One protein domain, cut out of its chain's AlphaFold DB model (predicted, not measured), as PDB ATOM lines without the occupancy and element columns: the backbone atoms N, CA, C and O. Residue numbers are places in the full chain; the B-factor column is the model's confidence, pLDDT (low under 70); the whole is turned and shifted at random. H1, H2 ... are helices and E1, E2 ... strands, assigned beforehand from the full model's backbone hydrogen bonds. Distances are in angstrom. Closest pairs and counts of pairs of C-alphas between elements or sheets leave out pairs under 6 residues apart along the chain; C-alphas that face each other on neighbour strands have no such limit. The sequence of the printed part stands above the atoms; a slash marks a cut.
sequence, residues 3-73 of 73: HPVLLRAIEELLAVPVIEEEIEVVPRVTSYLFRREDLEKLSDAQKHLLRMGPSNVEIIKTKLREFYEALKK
ATOM      1  N   HIS A   3     166.387  92.642 175.464       94.31
ATOM      2  CA  HIS A   3     167.741  92.977 175.930       94.31
ATOM      3  C   HIS A   3     168.380  94.162 175.183       94.31
ATOM      4  O   HIS A   3     168.847  95.087 175.851       94.31
ATOM      5  N   PRO A   4     168.321  94.252 173.839       95.19
ATOM      6  CA  PRO A   4     168.843  95.418 173.122       95.19
ATOM      7  C   PRO A   4     168.074  96.715 173.413       95.19
ATOM      8  O   PRO A   4     168.595  97.813 173.228       95.19
ATOM      9  N   VAL A   5     166.807  96.623 173.824       96.69
ATOM     10  CA  VAL A   5     166.022  97.793 174.246       96.69
ATOM     11  C   VAL A   5     166.450  98.234 175.644       96.69
ATOM     12  O   VAL A   5     166.669  99.424 175.852       96.69
ATOM     13  N   LEU A   6     166.639  97.289 176.567       96.62
ATOM     14  CA  LEU A   6     167.086  97.571 177.930       96.62
ATOM     15  C   LEU A   6     168.481  98.212 177.960       96.62
ATOM     16  O   LEU A   6     168.667  99.212 178.645       96.62
ATOM     17  N   LEU A   7     169.440  97.691 177.183       97.25
ATOM     18  CA  LEU A   7     170.792  98.262 177.112       97.25
ATOM     19  C   LEU A   7     170.776  99.714 176.609       97.25
ATOM     20  O   LEU A   7     171.410 100.572 177.216       97.25
ATOM     21  N   ARG A   8     169.979 100.013 175.572       97.31
ATOM     22  CA  ARG A   8     169.821 101.384 175.057       97.31
ATOM     23  C   ARG A   8     169.166 102.328 176.066       97.31
ATOM     24  O   ARG A   8     169.575 103.476 176.176       97.31
ATOM     25  N   ALA A   9     168.177 101.849 176.822       97.94
ATOM     26  CA  ALA A   9     167.549 102.645 177.878       97.94
ATOM     27  C   ALA A   9     168.534 102.966 179.017       97.94
ATOM     28  O   ALA A   9     168.523 104.069 179.561       97.94
ATOM     29  N   ILE A  10     169.419 102.022 179.361       98.25
ATOM     30  CA  ILE A  10     170.492 102.264 180.332       98.25
ATOM     31  C   ILE A  10     171.465 103.324 179.801       98.25
ATOM     32  O   ILE A  10     171.784 104.267 180.524       98.25
ATOM     33  N   GLU A  11     171.903 103.215 178.545       98.06
ATOM     34  CA  GLU A  11     172.777 104.208 177.903       98.06
ATOM     35  C   GLU A  11     172.154 105.612 177.899       98.06
ATOM     36  O   GLU A  11     172.833 106.586 178.229       98.06
ATOM     37  N   GLU A  12     170.855 105.718 177.605       98.19
ATOM     38  CA  GLU A  12     170.114 106.982 177.634       98.19
ATOM     39  C   GLU A  12     170.165 107.651 179.019       98.19
ATOM     40  O   GLU A  12     170.418 108.855 179.121       98.19
ATOM     41  N   LEU A  13     169.971 106.883 180.095       98.50
ATOM     42  CA  LEU A  13     170.036 107.403 181.465       98.50
ATOM     43  C   LEU A  13     171.470 107.706 181.919       98.50
ATOM     44  O   LEU A  13     171.693 108.646 182.683       98.50
ATOM     45  N   LEU A  14     172.464 106.962 181.433       98.44
ATOM     46  CA  LEU A  14     173.875 107.245 181.715       98.44
ATOM     47  C   LEU A  14     174.352 108.566 181.087       98.44
ATOM     48  O   LEU A  14     175.321 109.150 181.586       98.44
ATOM     49  N   ALA A  15     173.661 109.066 180.061       98.00
ATOM     50  CA  ALA A  15     173.938 110.361 179.442       98.00
ATOM     51  C   ALA A  15     173.479 111.573 180.281       98.00
ATOM     52  O   ALA A  15     173.859 112.699 179.967       98.00
ATOM     53  N   VAL A  16     172.702 111.377 181.356       98.19
ATOM     54  CA  VAL A  16     172.244 112.480 182.223       98.19
ATOM     55  C   VAL A  16     173.440 113.151 182.913       98.19
ATOM     56  O   VAL A  16     174.248 112.442 183.526       98.19
ATOM     57  N   PRO A  17     173.585 114.488 182.843       96.19
ATOM     58  CA  PRO A  17     174.660 115.194 183.533       96.19
ATOM     59  C   PRO A  17     174.450 115.177 185.052       96.19
ATOM     60  O   PRO A  17     173.321 115.157 185.538       96.19
ATOM     61  N   VAL A  18     175.550 115.214 185.800       97.19
ATOM     62  CA  VAL A  18     175.526 115.450 187.249       97.19
ATOM     63  C   VAL A  18     175.749 116.944 187.442       97.19
ATOM     64  O   VAL A  18     176.741 117.482 186.953       97.19
ATOM     65  N   ILE A  19     174.781 117.610 188.064       96.56
ATOM     66  CA  ILE A  19     174.739 119.066 188.219       96.56
ATOM     67  C   ILE A  19     174.687 119.360 189.715       96.56
ATOM     68  O   ILE A  19     173.719 118.986 190.374       96.56
ATOM     69  N   GLU A  20     175.751 119.969 190.233       95.94
ATOM     70  CA  GLU A  20     175.891 120.299 191.658       95.94
ATOM     71  C   GLU A  20     175.261 121.656 191.992       95.94
ATOM     72  O   GLU A  20     174.855 121.893 193.130       95.94
ATOM     73  N   GLU A  21     175.165 122.556 191.008       95.38
ATOM     74  CA  GLU A  21     174.482 123.829 191.187       95.38
ATOM     75  C   GLU A  21     172.956 123.680 191.290       95.38
ATOM     76  O   GLU A  21     172.345 122.743 190.769       95.38
ATOM     77  N   GLU A  22     172.316 124.658 191.931       94.06
ATOM     78  CA  GLU A  22     170.859 124.733 191.965       94.06
ATOM     79  C   GLU A  22     170.293 124.926 190.553       94.06
ATOM     80  O   GLU A  22     170.679 125.835 189.812       94.06
ATOM     81  N   ILE A  23     169.339 124.071 190.179       95.06
ATOM     82  CA  ILE A  23     168.683 124.140 188.875       95.06
ATOM     83  C   ILE A  23     167.418 124.984 188.994       95.06
ATOM     84  O   ILE A  23     166.440 124.585 189.627       95.06
ATOM     85  N   GLU A  24     167.413 126.136 188.327       96.31
ATOM     86  CA  GLU A  24     166.249 127.016 188.308       96.31
ATOM     87  C   GLU A  24     165.083 126.412 187.508       96.31
ATOM     88  O   GLU A  24     165.246 125.890 186.395       96.31
ATOM     89  N   VAL A  25     163.877 126.549 188.061       96.50
ATOM     90  CA  VAL A  25     162.634 126.103 187.437       96.50
ATOM     91  C   VAL A  25     161.618 127.233 187.312       96.50
ATOM     92  O   VAL A  25     161.550 128.127 188.152       96.50
ATOM     93  N   VAL A  26     160.788 127.168 186.271       96.81
ATOM     94  CA  VAL A  26     159.691 128.111 186.029       96.81
ATOM     95  C   VAL A  26     158.331 127.423 186.206       96.81
ATOM     96  O   VAL A  26     158.174 126.271 185.784       96.81
ATOM     97  N   PRO A  27     157.334 128.089 186.820       96.19
ATOM     98  CA  PRO A  27     155.994 127.527 186.961       96.19
ATOM     99  C   PRO A  27     155.317 127.261 185.608       96.19
ATOM    100  O   PRO A  27     155.377 128.073 184.684       96.19
ATOM    101  N   ARG A  28     154.597 126.144 185.524       93.38
ATOM    102  CA  ARG A  28     153.649 125.766 184.467       93.38
ATOM    103  C   ARG A  28     152.319 125.405 185.131       93.38
ATOM    104  O   ARG A  28     152.287 125.059 186.304       93.38
ATOM    105  N   VAL A  29     151.225 125.447 184.370       89.12
ATOM    106  CA  VAL A  29     149.837 125.239 184.842       89.12
ATOM    107  C   VAL A  29     149.680 124.119 185.885       89.12
ATOM    108  O   VAL A  29     148.943 124.295 186.847       89.12
ATOM    109  N   THR A  30     150.371 122.988 185.722       88.12
ATOM    110  CA  THR A  30     150.288 121.837 186.639       88.12
ATOM    111  C   THR A  30     151.635 121.387 187.210       88.12
ATOM    112  O   THR A  30     151.678 120.434 187.984       88.12
ATOM    113  N   SER A  31     152.750 122.008 186.814       89.62
ATOM    114  CA  SER A  31     154.094 121.505 187.118       89.62
ATOM    115  C   SER A  31     155.149 122.607 187.050       89.62
ATOM    116  O   SER A  31     154.833 123.776 186.877       89.62
ATOM    117  N   TYR A  32     156.419 122.223 187.126       93.88
ATOM    118  CA  TYR A  32     157.553 123.100 186.861       93.88
ATOM    119  C   TYR A  32     158.319 122.622 185.624       93.88
ATOM    120  O   TYR A  32     158.388 121.415 185.365       93.88
ATOM    121  N   LEU A  33     158.870 123.566 184.864       95.62
ATOM    122  CA  LEU A  33     159.801 123.318 183.760       95.62
ATOM    123  C   LEU A  33     161.196 123.778 184.166       95.62
ATOM    124  O   LEU A  33     161.324 124.737 184.928       95.62
ATOM    125  N   PHE A  34     162.234 123.143 183.641       96.81
ATOM    126  CA  PHE A  34     163.582 123.680 183.761       96.81
ATOM    127  C   PHE A  34     163.681 124.982 182.970       96.81
ATOM    128  O   PHE A  34     163.254 125.061 181.819       96.81
ATOM    129  N   ARG A  35     164.258 126.022 183.583       96.44
ATOM    130  CA  ARG A  35     164.499 127.289 182.876       96.44
ATOM    131  C   ARG A  35     165.531 127.115 181.758       96.44
ATOM    132  O   ARG A  35     165.459 127.765 180.719       96.44
ATOM    133  N   ARG A  36     166.499 126.236 182.006       96.75
ATOM    134  CA  ARG A  36     167.559 125.823 181.090       96.75
ATOM    135  C   ARG A  36     166.994 124.941 179.973       96.75
ATOM    136  O   ARG A  36     166.522 123.836 180.226       96.75
ATOM    137  N   GLU A  37     167.051 125.435 178.737       96.19
ATOM    138  CA  GLU A  37     166.475 124.758 177.568       96.19
ATOM    139  C   GLU A  37     167.169 123.419 177.253       96.19
ATOM    140  O   GLU A  37     166.516 122.473 176.817       96.19
ATOM    141  N   ASP A  38     168.475 123.311 177.513       96.12
ATOM    142  CA  ASP A  38     169.246 122.069 177.386       96.12
ATOM    143  C   ASP A  38     168.729 120.972 178.325       96.12
ATOM    144  O   ASP A  38     168.631 119.815 177.920       96.12
ATOM    145  N   LEU A  39     168.331 121.341 179.546       96.94
ATOM    146  CA  LEU A  39     167.767 120.413 180.529       96.94
ATOM    147  C   LEU A  39     166.298 120.090 180.249       96.94
ATOM    148  O   LEU A  39     165.859 118.963 180.467       96.94
ATOM    149  N   GLU A  40     165.522 121.054 179.747       96.44
ATOM    150  CA  GLU A  40     164.107 120.825 179.437       96.44
ATOM    151  C   GLU A  40     163.911 119.906 178.221       96.44
ATOM    152  O   GLU A  40     162.943 119.141 178.175       96.44
ATOM    153  N   LYS A  41     164.852 119.936 177.266       97.31
ATOM    154  CA  LYS A  41     164.875 119.065 176.077       97.31
ATOM    155  C   LYS A  41     165.259 117.612 176.366       97.31
ATOM    156  O   LYS A  41     165.109 116.777 175.475       97.31
ATOM    157  N   LEU A  42     165.746 117.305 177.569       98.00
ATOM    158  CA  LEU A  42     166.002 115.929 177.992       98.00
ATOM    159  C   LEU A  42     164.711 115.101 177.959       98.00
ATOM    160  O   LEU A  42     163.604 115.629 178.132       98.00
ATOM    161  N   SER A  43     164.855 113.787 177.774       98.12
ATOM    162  CA  SER A  43     163.712 112.877 177.828       98.12
ATOM    163  C   SER A  43     163.058 112.893 179.212       98.12
ATOM    164  O   SER A  43     163.671 113.274 180.213       98.12
ATOM    165  N   ASP A  44     161.802 112.458 179.307       96.81
ATOM    166  CA  ASP A  44     161.091 112.450 180.591       96.81
ATOM    167  C   ASP A  44     161.803 111.591 181.648       96.81
ATOM    168  O   ASP A  44     161.846 111.965 182.823       96.81
ATOM    169  N   ALA A  45     162.431 110.487 181.233       98.06
ATOM    170  CA  ALA A  45     163.214 109.625 182.113       98.06
ATOM    171  C   ALA A  45     164.510 110.311 182.580       98.06
ATOM    172  O   ALA A  45     164.838 110.281 183.769       98.06
ATOM    173  N   GLN A  46     165.207 110.999 181.673       98.50
ATOM    174  CA  GLN A  46     166.400 111.781 181.997       98.50
ATOM    175  C   GLN A  46     166.083 112.942 182.951       98.50
ATOM    176  O   GLN A  46     166.784 113.133 183.946       98.50
ATOM    177  N   LYS A  47     164.984 113.673 182.710       97.81
ATOM    178  CA  LYS A  47     164.499 114.732 183.610       97.81
ATOM    179  C   LYS A  47     164.112 114.180 184.976       97.81
ATOM    180  O   LYS A  47     164.360 114.834 185.985       97.81
ATOM    181  N   HIS A  48     163.506 112.995 185.029       97.38
ATOM    182  CA  HIS A  48     163.178 112.346 186.294       97.38
ATOM    183  C   HIS A  48     164.437 112.017 187.103       97.38
ATOM    184  O   HIS A  48     164.494 112.367 188.279       97.38
ATOM    185  N   LEU A  49     165.456 111.428 186.469       98.44
ATOM    186  CA  LEU A  49     166.738 111.149 187.118       98.44
ATOM    187  C   LEU A  49     167.408 112.440 187.610       98.44
ATOM    188  O   LEU A  49     167.806 112.517 188.768       98.44
ATOM    189  N   LEU A  50     167.454 113.482 186.775       97.44
ATOM    190  CA  LEU A  50     168.038 114.777 187.139       97.44
ATOM    191  C   LEU A  50     167.360 115.408 188.372       97.44
ATOM    192  O   LEU A  50     168.033 115.966 189.237       97.44
ATOM    193  N   ARG A  51     166.034 115.265 188.504       95.69
ATOM    194  CA  ARG A  51     165.252 115.763 189.656       95.69
ATOM    195  C   ARG A  51     165.558 115.058 190.977       95.69
ATOM    196  O   ARG A  51     165.123 115.541 192.017       95.69
ATOM    197  N   MET A  52     166.280 113.939 190.962       97.06
ATOM    198  CA  MET A  52     166.693 113.256 192.190       97.06
ATOM    199  C   MET A  52     167.890 113.938 192.870       97.06
ATOM    200  O   MET A  52     168.192 113.611 194.018       97.06
ATOM    201  N   GLY A  53     168.542 114.891 192.195       96.94
ATOM    202  CA  GLY A  53     169.703 115.623 192.698       96.94
ATOM    203  C   GLY A  53     171.033 114.889 192.470       96.94
ATOM    204  O   GLY A  53     171.041 113.669 192.268       96.94
ATOM    205  N   PRO A  54     172.167 115.610 192.515       97.94
ATOM    206  CA  PRO A  54     173.474 115.117 192.064       97.94
ATOM    207  C   PRO A  54     173.910 113.826 192.765       97.94
ATOM    208  O   PRO A  54     174.304 112.864 192.107       97.94
ATOM    209  N   SER A  55     173.733 113.754 194.088       98.12
ATOM    210  CA  SER A  55     174.075 112.564 194.875       98.12
ATOM    211  C   SER A  55     173.323 111.310 194.406       98.12
ATOM    212  O   SER A  55     173.933 110.258 194.201       98.12
ATOM    213  N   ASN A  56     172.011 111.413 194.171       98.38
ATOM    214  CA  ASN A  56     171.220 110.275 193.704       98.38
ATOM    215  C   ASN A  56     171.518 109.936 192.243       98.38
ATOM    216  O   ASN A  56     171.557 108.755 191.897       98.38
ATOM    217  N   VAL A  57     171.762 110.941 191.395       98.38
ATOM    218  CA  VAL A  57     172.181 110.717 190.004       98.38
ATOM    219  C   VAL A  57     173.451 109.866 189.972       98.38
ATOM    220  O   VAL A  57     173.483 108.867 189.256       98.38
ATOM    221  N   GLU A  58     174.461 110.182 190.784       98.38
ATOM    222  CA  GLU A  58     175.702 109.397 190.847       98.38
ATOM    223  C   GLU A  58     175.484 107.958 191.333       98.38
ATOM    224  O   GLU A  58     175.978 107.000 190.721       98.38
ATOM    225  N   ILE A  59     174.698 107.782 192.402       98.62
ATOM    226  CA  ILE A  59     174.374 106.456 192.952       98.62
ATOM    227  C   ILE A  59     173.667 105.600 191.895       98.62
ATOM    228  O   ILE A  59     174.048 104.450 191.653       98.62
ATOM    229  N   ILE A  60     172.662 106.165 191.227       98.56
ATOM    230  CA  ILE A  60     171.864 105.454 190.229       98.56
ATOM    231  C   ILE A  60     172.703 105.151 188.991       98.56
ATOM    232  O   ILE A  60     172.709 104.009 188.537       98.56
ATOM    233  N   LYS A  61     173.471 106.117 188.471       98.56
ATOM    234  CA  LYS A  61     174.366 105.888 187.325       98.56
ATOM    235  C   LYS A  61     175.392 104.801 187.622       98.56
ATOM    236  O   LYS A  61     175.672 103.984 186.750       98.56
ATOM    237  N   THR A  62     175.914 104.734 188.844       98.56
ATOM    238  CA  THR A  62     176.815 103.648 189.260       98.56
ATOM    239  C   THR A  62     176.130 102.286 189.162       98.56
ATOM    240  O   THR A  62     176.667 101.385 188.518       98.56
ATOM    241  N   LYS A  63     174.908 102.145 189.687       98.50
ATOM    242  CA  LYS A  63     174.146 100.887 189.584       98.50
ATOM    243  C   LYS A  63     173.759 100.537 188.148       98.50
ATOM    244  O   LYS A  63     173.830  99.376 187.758       98.50
ATOM    245  N   LEU A  64     173.419 101.532 187.335       98.31
ATOM    246  CA  LEU A  64     173.135 101.342 185.914       98.31
ATOM    247  C   LEU A  64     174.352 100.804 185.148       98.31
ATOM    248  O   LEU A  64     174.189  99.911 184.320       98.31
ATOM    249  N   ARG A  65     175.571 101.278 185.451       98.31
ATOM    250  CA  ARG A  65     176.809 100.722 184.871       98.31
ATOM    251  C   ARG A  65     177.029  99.268 185.286       98.31
ATOM    252  O   ARG A  65     177.354  98.448 184.436       98.31
ATOM    253  N   GLU A  66     176.811  98.934 186.560       98.19
ATOM    254  CA  GLU A  66     176.899  97.545 187.039       98.19
ATOM    255  C   GLU A  66     175.934  96.623 186.275       98.19
ATOM    256  O   GLU A  66     176.326  95.541 185.836       98.19
ATOM    257  N   PHE A  67     174.688  97.060 186.062       97.19
ATOM    258  CA  PHE A  67     173.708  96.297 185.285       97.19
ATOM    259  C   PHE A  67     174.081  96.185 183.810       97.19
ATOM    260  O   PHE A  67     173.949  95.104 183.240       97.19
ATOM    261  N   TYR A  68     174.569  97.262 183.196       96.50
ATOM    262  CA  TYR A  68     175.006  97.246 181.801       96.50
ATOM    263  C   TYR A  68     176.101  96.196 181.568       96.50
ATOM    264  O   TYR A  68     175.979  95.358 180.675       96.50
ATOM    265  N   GLU A  69     177.129  96.176 182.420       96.56
ATOM    266  CA  GLU A  69     178.225  95.203 182.332       96.56
ATOM    267  C   GLU A  69     177.769  93.762 182.602       96.56
ATOM    268  O   GLU A  69     178.297  92.821 182.005       96.56
ATOM    269  N   ALA A  70     176.782  93.567 183.479       95.50
ATOM    270  CA  ALA A  70     176.219  92.248 183.755       95.50
ATOM    271  C   ALA A  70     175.370  91.707 182.591       95.50
ATOM    272  O   ALA A  70     175.355  90.500 182.370       95.50
ATOM    273  N   LEU A  71     174.682  92.587 181.858       93.06
ATOM    274  CA  LEU A  71     173.769  92.239 180.761       93.06
ATOM    275  C   LEU A  71     174.449  92.143 179.387       93.06
ATOM    276  O   LEU A  71     173.855  91.611 178.454       93.06
ATOM    277  N   LYS A  72     175.661  92.691 179.238       81.56
ATOM    278  CA  LYS A  72     176.459  92.599 178.003       81.56
ATOM    279  C   LYS A  72     177.132  91.230 177.821       81.56
ATOM    280  O   LYS A  72     177.541  90.905 176.707       81.56
ATOM    281  N   LYS A  73     177.306  90.483 178.913       63.19
ATOM    282  CA  LYS A  73     177.878  89.129 178.926       63.19
ATOM    283  C   LYS A  73     176.859  88.100 178.459       63.19
ATOM    284  O   LYS A  73     177.301  87.163 177.762       63.19
TER     285      LYS A  73
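Overview. This is residues 3 to 73 of the 73 residues of the protein "DUF3014 domain-containing protein" of Candidatus Aminicenantes bacterium (UniProt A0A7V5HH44). An elongated model with two helices, H1 and H4, side by side at one end and a small two-stranded hairpin, E1 and E2, at the other. Between them lie H3, which packs on H1 near the end of that helix, and the short H2, which sits between the hairpin and H3. The printed part has 71 residues with four named helices and two named strands, in the order H1, E1, E2, H2, H3, H4; the sheet, in the order E1 - E2, is antiparallel, and the class is mostly helix. The whole is only just loose, close to compact, with a radius of gyration of the C-alphas of 13.7 A and spans of 45 by 23 by 18 A.

Arrangement. H1, residues 3 to 14, touches H4, residues 54 to 71, at a shallow tilt of 25 degrees, opposite ways; their closest C-alphas, of Leu 14 and Lys 61, are 5.8 A apart. With residues 12 to 13 alone H1 touches H3, residues 44 to 50, at a steep tilt of 46 degrees, the same way; the closest C-alphas, of Leu 13 and Gln 46, are 5.7 A apart. E1, residues 25 to 28, and E2, residues 31 to 34, form an antiparallel hairpin with 142 degrees between their directions; N 26 and O 33, at 2.8 A, and N 28 and O 31, at 2.7 A, are within hydrogen-bond range. The closest C-alphas of E2 and H2, residues 37 to 40, are those of Phe 34 and Glu 40, 5.2 A apart. H2 and H3 are close but not clearly touching, with the closest C-alphas, of Leu 39 and Lys 47, 7.2 A apart. H3 and H4 are also close but not clearly touching, at a steep tilt of 60 degrees, opposite ways; the closest C-alphas, of Leu 49 and Val 57, are 6.2 A apart. Among the pairs that are apart are H1 and H2, and E2 and H4. In H1, H3 and H4 every O i to N i+4 pair is within hydrogen-bond range; H2 is too short for such a pair.

Along the chain. H1 begins at C-alpha 3 (167.741, 92.977, 175.930) and is 16.6 A long. E1, starting at C-alpha 25 (162.634, 126.103, 187.437), measures 9.5 A, E2 10.3 A, H2 5.0 A and H3 9.8 A. H4, 25.5 A long, ends at C-alpha 71 (173.769, 92.239, 180.761).

Size, cuts and confidence. The C-alphas farthest apart, of Val 29 and Lys 73, are 46.1 A apart. The printed part has no cut and no long link; H1 to E1 is short, the others tight. Mean pLDDT of the printed part is 96.0; only residue 73, the chain's last, is under 70.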